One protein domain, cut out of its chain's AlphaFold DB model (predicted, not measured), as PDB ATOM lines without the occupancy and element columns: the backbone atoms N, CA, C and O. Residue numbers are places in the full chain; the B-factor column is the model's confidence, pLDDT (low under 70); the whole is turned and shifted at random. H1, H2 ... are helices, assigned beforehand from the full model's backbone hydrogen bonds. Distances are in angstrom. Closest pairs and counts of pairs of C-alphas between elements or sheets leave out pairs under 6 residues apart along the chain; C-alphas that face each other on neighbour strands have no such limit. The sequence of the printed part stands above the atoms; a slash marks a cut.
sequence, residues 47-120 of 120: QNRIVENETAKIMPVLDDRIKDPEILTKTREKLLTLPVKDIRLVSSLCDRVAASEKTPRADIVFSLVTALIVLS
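What this domain is: This is residues 47 to 120 of the 120 residues of an uncharacterized protein of Desulfobulbus sp. Tol-SR (UniProt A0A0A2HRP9). Two helical hairpins, H1 with H2 and H3 with H4, pack together through H1 and H3, which run side by side the same way. The printed part, all helix and compact, has 74 residues with four named helices and no named strand. The radius of gyration of the C-alphas is 11.4 A, the spans 33 by 24 by 20 A.

How they stand to each other: H1, residues 47 to 63, touches H2, residues 69 to 81, at a shallow tilt of 25 degrees, opposite ways; the closest C-alphas, Val 51 and Leu 80, are 6.0 A apart. H1 touches H3, residues 84 to 98, at 29 degrees, the same way; closest C-alphas Ile 58 and Ser 91, 5.5 A. H3 touches H4, residues 104 to 119, at 23 degrees, opposite ways; closest C-alphas Val 97 and Ala 106, 4.9 A. H2 and H4 only just touch, with 3 C-alpha pairs within 8 A, H4 with Ile 117 alone. Every O i to N i+4 pair is within hydrogen-bond range in H2 and H4, 11 of 13 in H1, 10 of 11 in H3.

Where its parts are: H1 spans 24.3 A from C-alpha 47 at (39.946, 23.401, 14.169), H2 18.7 A, H3 20.9 A and H4 22.5 A, ending at C-alpha 119 at (30.638, 10.324, 27.992).

The domain as a whole: The printed part has no cut, its three links are tight, and no printed residue is under 70 in pLDDT.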
ATOM      1  N   GLN A  47      40.636  24.277  13.217       93.25
ATOM      2  CA  GLN A  47      39.946  23.401  14.169       93.25
ATOM      3  C   GLN A  47      40.288  23.775  15.613       93.25
ATOM      4  O   GLN A  47      39.362  24.036  16.379       93.25
ATOM      5  N   ASN A  48      41.575  23.914  15.950       95.06
ATOM      6  CA  ASN A  48      42.025  24.348  17.277       95.06
ATOM      7  C   ASN A  48      41.358  25.667  17.691       95.06
ATOM      8  O   ASN A  48      40.751  25.738  18.754       95.06
ATOM      9  N   ARG A  49      41.354  26.673  16.805       95.81
ATOM     10  CA  ARG A  49      40.719  27.974  17.074       95.81
ATOM     11  C   ARG A  49      39.214  27.874  17.340       95.81
ATOM     12  O   ARG A  49      38.675  28.651  18.122       95.81
ATOM     13  N   ILE A  50      38.515  26.946  16.677       96.06
ATOM     14  CA  ILE A  50      37.094  26.687  16.955       96.06
ATOM     15  C   ILE A  50      36.950  26.056  18.342       96.06
ATOM     16  O   ILE A  50      36.127  26.521  19.121       96.06
ATOM     17  N   VAL A  51      37.754  25.040  18.664       96.81
ATOM     18  CA  VAL A  51      37.712  24.356  19.967       96.81
ATOM     19  C   VAL A  51      38.004  25.331  21.116       96.81
ATOM     20  O   VAL A  51      37.250  25.368  22.085       96.81
ATOM     21  N   GLU A  52      39.020  26.185  20.990       96.56
ATOM     22  CA  GLU A  52      39.338  27.242  21.962       96.56
ATOM     23  C   GLU A  52      38.169  28.224  22.152       96.56
ATOM     24  O   GLU A  52      37.776  28.511  23.284       96.56
ATOM     25  N   ASN A  53      37.571  28.701  21.055       97.38
ATOM     26  CA  ASN A  53      36.458  29.651  21.091       97.38
ATOM     27  C   ASN A  53      35.191  29.063  21.731       97.38
ATOM     28  O   ASN A  53      34.545  29.729  22.537       97.38
ATOM     29  N   GLU A  54      34.831  27.820  21.400       97.75
ATOM     30  CA  GLU A  54      33.680  27.164  22.025       97.75
ATOM     31  C   GLU A  54      33.976  26.816  23.498       97.75
ATOM     32  O   GLU A  54      33.118  27.028  24.353       97.75
ATOM     33  N   THR A  55      35.208  26.407  23.841       97.12
ATOM     34  CA  THR A  55      35.636  26.204  25.243       97.12
ATOM     35  C   THR A  55      35.462  27.487  26.060       97.12
ATOM     36  O   THR A  55      34.920  27.445  27.163       97.12
ATOM     37  N   ALA A  56      35.861  28.640  25.513       96.19
ATOM     38  CA  ALA A  56      35.743  29.934  26.183       96.19
ATOM     39  C   ALA A  56      34.287  30.348  26.486       96.19
ATOM     40  O   ALA A  56      34.058  31.040  27.474       96.19
ATOM     41  N   LYS A  57      33.304  29.898  25.690       95.75
ATOM     42  CA  LYS A  57      31.866  30.100  25.966       95.75
ATOM     43  C   LYS A  57      31.317  29.141  27.022       95.75
ATOM     44  O   LYS A  57      30.448  29.513  27.803       95.75
ATOM     45  N   ILE A  58      31.803  27.899  27.025       96.12
ATOM     46  CA  ILE A  58      31.327  26.839  27.923       96.12
ATOM     47  C   ILE A  58      31.812  27.086  29.357       96.12
ATOM     48  O   ILE A  58      31.025  26.967  30.295       96.12
ATOM     49  N   MET A  59      33.085  27.459  29.536       96.44
ATOM     50  CA  MET A  59      33.699  27.565  30.867       96.44
ATOM     51  C   MET A  59      32.940  28.475  31.855       96.44
ATOM     52  O   MET A  59      32.745  28.015  32.974       96.44
ATOM     53  N   PRO A  60      32.448  29.683  31.502       95.06
ATOM     54  CA  PRO A  60      31.670  30.519  32.428       95.06
ATOM     55  C   PRO A  60      30.379  29.863  32.946       95.06
ATOM     56  O   PRO A  60      30.012  30.052  34.103       95.06
ATOM     57  N   VAL A  61      29.699  29.061  32.117       93.81
ATOM     58  CA  VAL A  61      28.469  28.343  32.512       93.81
ATOM     59  C   VAL A  61      28.782  27.182  33.460       93.81
ATOM     60  O   VAL A  61      27.963  26.831  34.309       93.81
ATOM     61  N   LEU A  62      29.967  26.583  33.321       94.31
ATOM     62  CA  LEU A  62      30.461  25.577  34.256       94.31
ATOM     63  C   LEU A  62      30.920  26.217  35.573       94.31
ATOM     64  O   LEU A  62      30.589  25.689  36.625       94.31
ATOM     65  N   ASP A  63      31.617  27.353  35.523       94.00
ATOM     66  CA  ASP A  63      32.176  28.069  36.683       94.00
ATOM     67  C   ASP A  63      31.088  28.597  37.649       94.00
ATOM     68  O   ASP A  63      31.215  28.451  38.862       94.00
ATOM     69  N   ASP A  64      29.946  29.088  37.136       92.25
ATOM     70  CA  ASP A  64      28.777  29.474  37.966       92.25
ATOM     71  C   ASP A  64      28.191  28.296  38.777       92.25
ATOM     72  O   ASP A  64      27.590  28.487  39.839       92.25
ATOM     73  N   ARG A  65      28.351  27.060  38.283       89.31
ATOM     74  CA  ARG A  65      27.635  25.872  38.781       89.31
ATOM     75  C   ARG A  65      28.535  24.827  39.448       89.31
ATOM     76  O   ARG A  65      28.061  24.098  40.319       89.31
ATOM     77  N   ILE A  66      29.812  24.755  39.083       91.81
ATOM     78  CA  ILE A  66      30.813  23.812  39.599       91.81
ATOM     79  C   ILE A  66      31.831  24.605  40.414       91.81
ATOM     80  O   ILE A  66      32.677  25.296  39.866       91.81
ATOM     81  N   LYS A  67      31.779  24.470  41.741       92.12
ATOM     82  CA  LYS A  67      32.687  25.186  42.659       92.12
ATOM     83  C   LYS A  67      34.058  24.523  42.839       92.12
ATOM     84  O   LYS A  67      34.892  25.050  43.567       92.12
ATOM     85  N   ASP A  68      34.262  23.355  42.241       95.19
ATOM     86  CA  ASP A  68      35.494  22.577  42.355       95.19
ATOM     87  C   ASP A  68      36.468  22.943  41.211       95.19
ATOM     88  O   ASP A  68      36.185  22.639  40.044       95.19
ATOM     89  N   PRO A  69      37.617  23.578  41.514       93.56
ATOM     90  CA  PRO A  69      38.581  23.997  40.500       93.56
ATOM     91  C   PRO A  69      39.335  22.824  39.855       93.56
ATOM     92  O   PRO A  69      39.813  22.961  38.725       93.56
ATOM     93  N   GLU A  70      39.442  21.667  40.518       95.19
ATOM     94  CA  GLU A  70      40.061  20.469  39.943       95.19
ATOM     95  C   GLU A  70      39.145  19.873  38.867       95.19
ATOM     96  O   GLU A  70      39.605  19.553  37.766       95.19
ATOM     97  N   ILE A  71      37.835  19.806  39.141       94.00
ATOM     98  CA  ILE A  71      36.832  19.385  38.153       94.00
ATOM     99  C   ILE A  71      36.819  20.355  36.966       94.00
ATOM    100  O   ILE A  71      36.928  19.903  35.827       94.00
ATOM    101  N   LEU A  72      36.774  21.673  37.201       95.19
ATOM    102  CA  LEU A  72      36.813  22.673  36.124       95.19
ATOM    103  C   LEU A  72      38.075  22.565  35.253       95.19
ATOM    104  O   LEU A  72      37.996  22.729  34.035       95.19
ATOM    105  N   THR A  73      39.231  22.262  35.853       95.94
ATOM    106  CA  THR A  73      40.492  22.078  35.117       95.94
ATOM    107  C   THR A  73      40.435  20.835  34.230       95.94
ATOM    108  O   THR A  73      40.645  20.946  33.021       95.94
ATOM    109  N   LYS A  74      40.030  19.681  34.781       94.62
ATOM    110  CA  LYS A  74      39.845  18.437  34.011       94.62
ATOM    111  C   LYS A  74      38.797  18.590  32.909       94.62
ATOM    112  O   LYS A  74      38.977  18.077  31.806       94.62
ATOM    113  N   THR A  75      37.708  19.315  33.169       95.00
ATOM    114  CA  THR A  75      36.696  19.602  32.149       95.00
ATOM    115  C   THR A  75      37.247  20.500  31.044       95.00
ATOM    116  O   THR A  75      37.004  20.206  29.878       95.00
ATOM    117  N   ARG A  76      38.035  21.539  31.358       96.38
ATOM    118  CA  ARG A  76      38.704  22.360  30.332       96.38
ATOM    119  C   ARG A  76      39.613  21.511  29.441       96.38
ATOM    120  O   ARG A  76      39.528  21.620  28.223       96.38
ATOM    121  N   GLU A  77      40.443  20.655  30.034       95.69
ATOM    122  CA  GLU A  77      41.313  19.732  29.293       95.69
ATOM    123  C   GLU A  77      40.498  18.790  28.398       95.69
ATOM    124  O   GLU A  77      40.795  18.657  27.210       95.69
ATOM    125  N   LYS A  78      39.411  18.213  28.924       95.38
ATOM    126  CA  LYS A  78      38.491  17.364  28.158       95.38
ATOM    127  C   LYS A  78      37.886  18.112  26.966       95.38
ATOM    128  O   LYS A  78      37.963  17.601  25.851       95.38
ATOM    129  N   LEU A  79      37.354  19.322  27.172       95.94
ATOM    130  CA  LEU A  79      36.776  20.165  26.115       95.94
ATOM    131  C   LEU A  79      37.779  20.427  24.980       95.94
ATOM    132  O   LEU A  79      37.415  20.289  23.813       95.94
ATOM    133  N   LEU A  80      39.047  20.701  25.306       95.69
ATOM    134  CA  LEU A  80      40.115  20.917  24.320       95.69
ATOM    135  C   LEU A  80      40.444  19.672  23.470       95.69
ATOM    136  O   LEU A  80      41.050  19.805  22.408       95.69
ATOM    137  N   THR A  81      40.036  18.475  23.906       94.69
ATOM    138  CA  THR A  81      40.197  17.216  23.151       94.69
ATOM    139  C   THR A  81      38.953  16.784  22.369       94.69
ATOM    140  O   THR A  81      39.036  15.841  21.580       94.69
ATOM    141  N   LEU A  82      37.805  17.447  22.557       94.25
ATOM    142  CA  LEU A  82      36.553  17.038  21.917       94.25
ATOM    143  C   LEU A  82      36.562  17.279  20.397       94.25
ATOM    144  O   LEU A  82      37.080  18.297  19.923       94.25
ATOM    145  N   PRO A  83      35.888  16.418  19.611       94.12
ATOM    146  CA  PRO A  83      35.602  16.707  18.214       94.12
ATOM    147  C   PRO A  83      34.841  18.032  18.057       94.12
ATOM    148  O   PRO A  83      33.930  18.350  18.822       94.12
ATOM    149  N   VAL A  84      35.144  18.777  16.987       94.75
ATOM    150  CA  VAL A  84      34.527  20.090  16.686       94.75
ATOM    151  C   VAL A  84      32.990  20.046  16.659       94.75
ATOM    152  O   VAL A  84      32.336  21.042  16.964       94.75
ATOM    153  N   LYS A  85      32.399  18.903  16.296       94.81
ATOM    154  CA  LYS A  85      30.945  18.687  16.323       94.81
ATOM    155  C   LYS A  85      30.392  18.710  17.752       94.81
ATOM    156  O   LYS A  85      29.369  19.345  17.997       94.81
ATOM    157  N   ASP A  86      31.073  18.039  18.671       94.62
ATOM    158  CA  ASP A  86      30.546  17.742  19.999       94.62
ATOM    159  C   ASP A  86      30.752  18.938  20.931       94.62
ATOM    160  O   ASP A  86      29.819  19.337  21.622       94.62
ATOM    161  N   ILE A  87      31.889  19.640  20.834       96.81
ATOM    162  CA  ILE A  87      32.068  20.904  21.566       96.81
ATOM    163  C   ILE A  87      31.076  21.994  21.121       96.81
ATOM    164  O   ILE A  87      30.585  22.757  21.950       96.81
ATOM    165  N   ARG A  88      30.692  22.036  19.836       96.62
ATOM    166  CA  ARG A  88      29.623  22.931  19.351       96.62
ATOM    167  C   ARG A  88      28.249  22.557  19.901       96.62
ATOM    168  O   ARG A  88      27.456  23.450  20.188       96.62
ATOM    169  N   LEU A  89      27.963  21.263  20.056       96.00
ATOM    170  CA  LEU A  89      26.737  20.804  20.710       96.00
ATOM    171  C   LEU A  89      26.719  21.245  22.179       96.00
ATOM    172  O   LEU A  89      25.728  21.824  22.619       96.00
ATOM    173  N   VAL A  90      27.823  21.045  22.905       96.38
ATOM    174  CA  VAL A  90      27.964  21.491  24.300       96.38
ATOM    175  C   VAL A  90      27.799  23.012  24.407       96.38
ATOM    176  O   VAL A  90      26.979  23.460  25.203       96.38
ATOM    177  N   SER A  91      28.464  23.808  23.558       96.75
ATOM    178  CA  SER A  91      28.289  25.271  23.552       96.75
ATOM    179  C   SER A  91      26.842  25.678  23.272       96.75
ATOM    180  O   SER A  91      26.309  26.517  23.987       96.75
ATOM    181  N   SER A  92      26.169  25.054  22.298       95.31
ATOM    182  CA  SER A  92      24.770  25.376  21.975       95.31
ATOM    183  C   SER A  92      23.788  25.017  23.101       95.31
ATOM    184  O   SER A  92      22.725  25.631  23.217       95.31
ATOM    185  N   LEU A  93      24.123  24.037  23.944       94.00
ATOM    186  CA  LEU A  93      23.372  23.741  25.164       94.00
ATOM    187  C   LEU A  93      23.705  24.746  26.277       94.00
ATOM    188  O   LEU A  93      22.782  25.240  26.921       94.00
ATOM    189  N   CYS A  94      24.976  25.121  26.455       93.62
ATOM    190  CA  CYS A  94      25.392  26.180  27.381       93.62
ATOM    191  C   CYS A  94      24.732  27.532  27.065       93.62
ATOM    192  O   CYS A  94      24.243  28.175  27.991       93.62
ATOM    193  N   ASP A  95      24.599  27.912  25.789       93.44
ATOM    194  CA  ASP A  95      23.867  29.118  25.367       93.44
ATOM    195  C   ASP A  95      22.408  29.097  25.869       93.44
ATOM    196  O   ASP A  95      21.874  30.111  26.318       93.44
ATOM    197  N   ARG A  96      21.757  27.922  25.863       90.88
ATOM    198  CA  ARG A  96      20.387  27.741  26.385       90.88
ATOM    199  C   ARG A  96      20.323  27.771  27.910       90.88
ATOM    200  O   ARG A  96      19.308  28.214  28.443       90.88
ATOM    201  N   VAL A  97      21.362  27.296  28.603       90.12
ATOM    202  CA  VAL A  97      21.478  27.403  30.069       90.12
ATOM    203  C   VAL A  97      21.679  28.862  30.470       90.12
ATOM    204  O   VAL A  97      21.008  29.312  31.386       90.12
ATOM    205  N   ALA A  98      22.537  29.610  29.770       88.50
ATOM    206  CA  ALA A  98      22.805  31.020  30.048       88.50
ATOM    207  C   ALA A  98      21.606  31.935  29.728       88.50
ATOM    208  O   ALA A  98      21.344  32.884  30.462       88.50
ATOM    209  N   ALA A  99      20.856  31.640  28.661       86.81
ATOM    210  CA  ALA A  99      19.643  32.377  28.297       86.81
ATOM    211  C   ALA A  99      18.409  32.015  29.149       86.81
ATOM    212  O   ALA A  99      17.390  32.700  29.072       86.81
ATOM    213  N   SER A 100      18.471  30.934  29.930       80.38
ATOM    214  CA  SER A 100      17.406  30.550  30.857       80.38
ATOM    215  C   SER A 100      17.770  31.014  32.264       80.38
ATOM    216  O   SER A 100      18.814  30.642  32.791       80.38
ATOM    217  N   GLU A 101      16.872  31.740  32.931       74.44
ATOM    218  CA  GLU A 101      16.977  31.934  34.382       74.44
ATOM    219  C   GLU A 101      17.007  30.577  35.119       74.44
ATOM    220  O   GLU A 101      16.723  29.529  34.521       74.44
ATOM    221  N   LYS A 102      17.333  30.588  36.424       79.31
ATOM    222  CA  LYS A 102      17.441  29.398  37.299       79.31
ATOM    223  C   LYS A 102      16.099  28.660  37.416       79.31
ATOM    224  O   LYS A 102      15.345  28.810  38.370       79.31
ATOM    225  N   THR A 103      15.817  27.874  36.387       88.56
ATOM    226  CA  THR A 103      14.574  27.161  36.112       88.56
ATOM    227  C   THR A 103      14.874  25.669  35.978       88.56
ATOM    228  O   THR A 103      15.953  25.311  35.498       88.56
ATOM    229  N   PRO A 104      13.907  24.774  36.260       88.62
ATOM    230  CA  PRO A 104      14.111  23.330  36.112       88.62
ATOM    231  C   PRO A 104      14.576  22.914  34.705       88.62
ATOM    232  O   PRO A 104      15.304  21.938  34.544       88.62
ATOM    233  N   ARG A 105      14.202  23.682  33.669       88.12
ATOM    234  CA  ARG A 105      14.685  23.484  32.296       88.12
ATOM    235  C   ARG A 105      16.196  23.705  32.184       88.12
ATOM    236  O   ARG A 105      16.864  22.892  31.549       88.12
ATOM    237  N   ALA A 106      16.723  24.778  32.775       88.81
ATOM    238  CA  ALA A 106      18.153  25.079  32.756       88.81
ATOM    239  C   ALA A 106      18.962  23.962  33.431       88.81
ATOM    240  O   ALA A 106      20.006  23.567  32.919       88.81
ATOM    241  N   ASP A 107      18.446  23.395  34.523       89.94
ATOM    242  CA  ASP A 107      19.123  22.338  35.281       89.94
ATOM    243  C   ASP A 107      19.111  20.982  34.552       89.94
ATOM    244  O   ASP A 107      20.113  20.261  34.564       89.94
ATOM    245  N   ILE A 108      18.034  20.663  33.821       90.62
ATOM    246  CA  ILE A 108      17.990  19.501  32.913       90.62
ATOM    247  C   ILE A 108      19.005  19.665  31.773       90.62
ATOM    248  O   ILE A 108      19.764  18.739  31.484       90.62
ATOM    249  N   VAL A 109      19.063  20.839  31.132       91.50
ATOM    250  CA  VAL A 109      20.027  21.099  30.046       91.50
ATOM    251  C   VAL A 109      21.467  21.078  30.569       91.50
ATOM    252  O   VAL A 109      22.340  20.518  29.908       91.50
ATOM    253  N   PHE A 110      21.718  21.603  31.770       92.44
ATOM    254  CA  PHE A 110      23.025  21.521  32.417       92.44
ATOM    255  C   PHE A 110      23.426  20.070  32.727       92.44
ATOM    256  O   PHE A 110      24.554  19.675  32.453       92.44
ATOM    257  N   SER A 111      22.485  19.240  33.184       91.62
ATOM    258  CA  SER A 111      22.721  17.803  33.396       91.62
ATOM    259  C   SER A 111      23.096  17.078  32.094       91.62
ATOM    260  O   SER A 111      23.992  16.235  32.092       91.62
ATOM    261  N   LEU A 112      22.468  17.440  30.966       91.69
ATOM    262  CA  LEU A 112      22.832  16.931  29.636       91.69
ATOM    263  C   LEU A 112      24.227  17.401  29.194       91.69
ATOM    264  O   LEU A 112      24.982  16.601  28.647       91.69
ATOM    265  N   VAL A 113      24.594  18.661  29.457       92.81
ATOM    266  CA  VAL A 113      25.954  19.185  29.227       92.81
ATOM    267  C   VAL A 113      26.987  18.366  30.001       92.81
ATOM    268  O   VAL A 113      27.956  17.892  29.409       92.81
ATOM    269  N   THR A 114      26.764  18.136  31.298       92.62
ATOM    270  CA  THR A 114      27.672  17.339  32.135       92.62
ATOM    271  C   THR A 114      27.779  15.898  31.632       92.62
ATOM    272  O   THR A 114      28.887  15.383  31.496       92.62
ATOM    273  N   ALA A 115      26.654  15.260  31.289       92.88
ATOM    274  CA  ALA A 115      26.641  13.896  30.761       92.88
ATOM    275  C   ALA A 115      27.402  13.770  29.429       92.88
ATOM    276  O   ALA A 115      28.173  12.827  29.259       92.88
ATOM    277  N   LEU A 116      27.243  14.729  28.507       90.62
ATOM    278  CA  LEU A 116      27.976  14.758  27.237       90.62
ATOM    279  C   LEU A 116      29.489  14.889  27.447       90.62
ATOM    280  O   LEU A 116      30.249  14.145  26.832       90.62
ATOM    281  N   ILE A 117      29.925  15.795  28.328       91.06
ATOM    282  CA  ILE A 117      31.349  16.012  28.644       91.06
ATOM    283  C   ILE A 117      31.993  14.750  29.244       91.06
ATOM    284  O   ILE A 117      33.145  14.449  28.935       91.06
ATOM    285  N   VAL A 118      31.262  14.018  30.092       90.44
ATOM    286  CA  VAL A 118      31.749  12.795  30.757       90.44
ATOM    287  C   VAL A 118      31.753  11.575  29.825       90.44
ATOM    288  O   VAL A 118      32.625  10.724  29.970       90.44
ATOM    289  N   LEU A 119      30.797  11.478  28.892       88.38
ATOM    290  CA  LEU A 119      30.638  10.324  27.992       88.38
ATOM    291  C   LEU A 119      31.437  10.427  26.677       88.38
ATOM    292  O   LEU A 119      31.649   9.406  26.023       88.38
ATOM    293  N   SER A 120      31.835  11.642  26.280       79.62
ATOM    294  CA  SER A 120      32.718  11.877  25.119       79.62
ATOM    295  C   SER A 120      34.188  11.600  25.453       79.62
ATOM    296  O   SER A 120      34.472  10.962  26.488       79.62
TER     297      SER A 120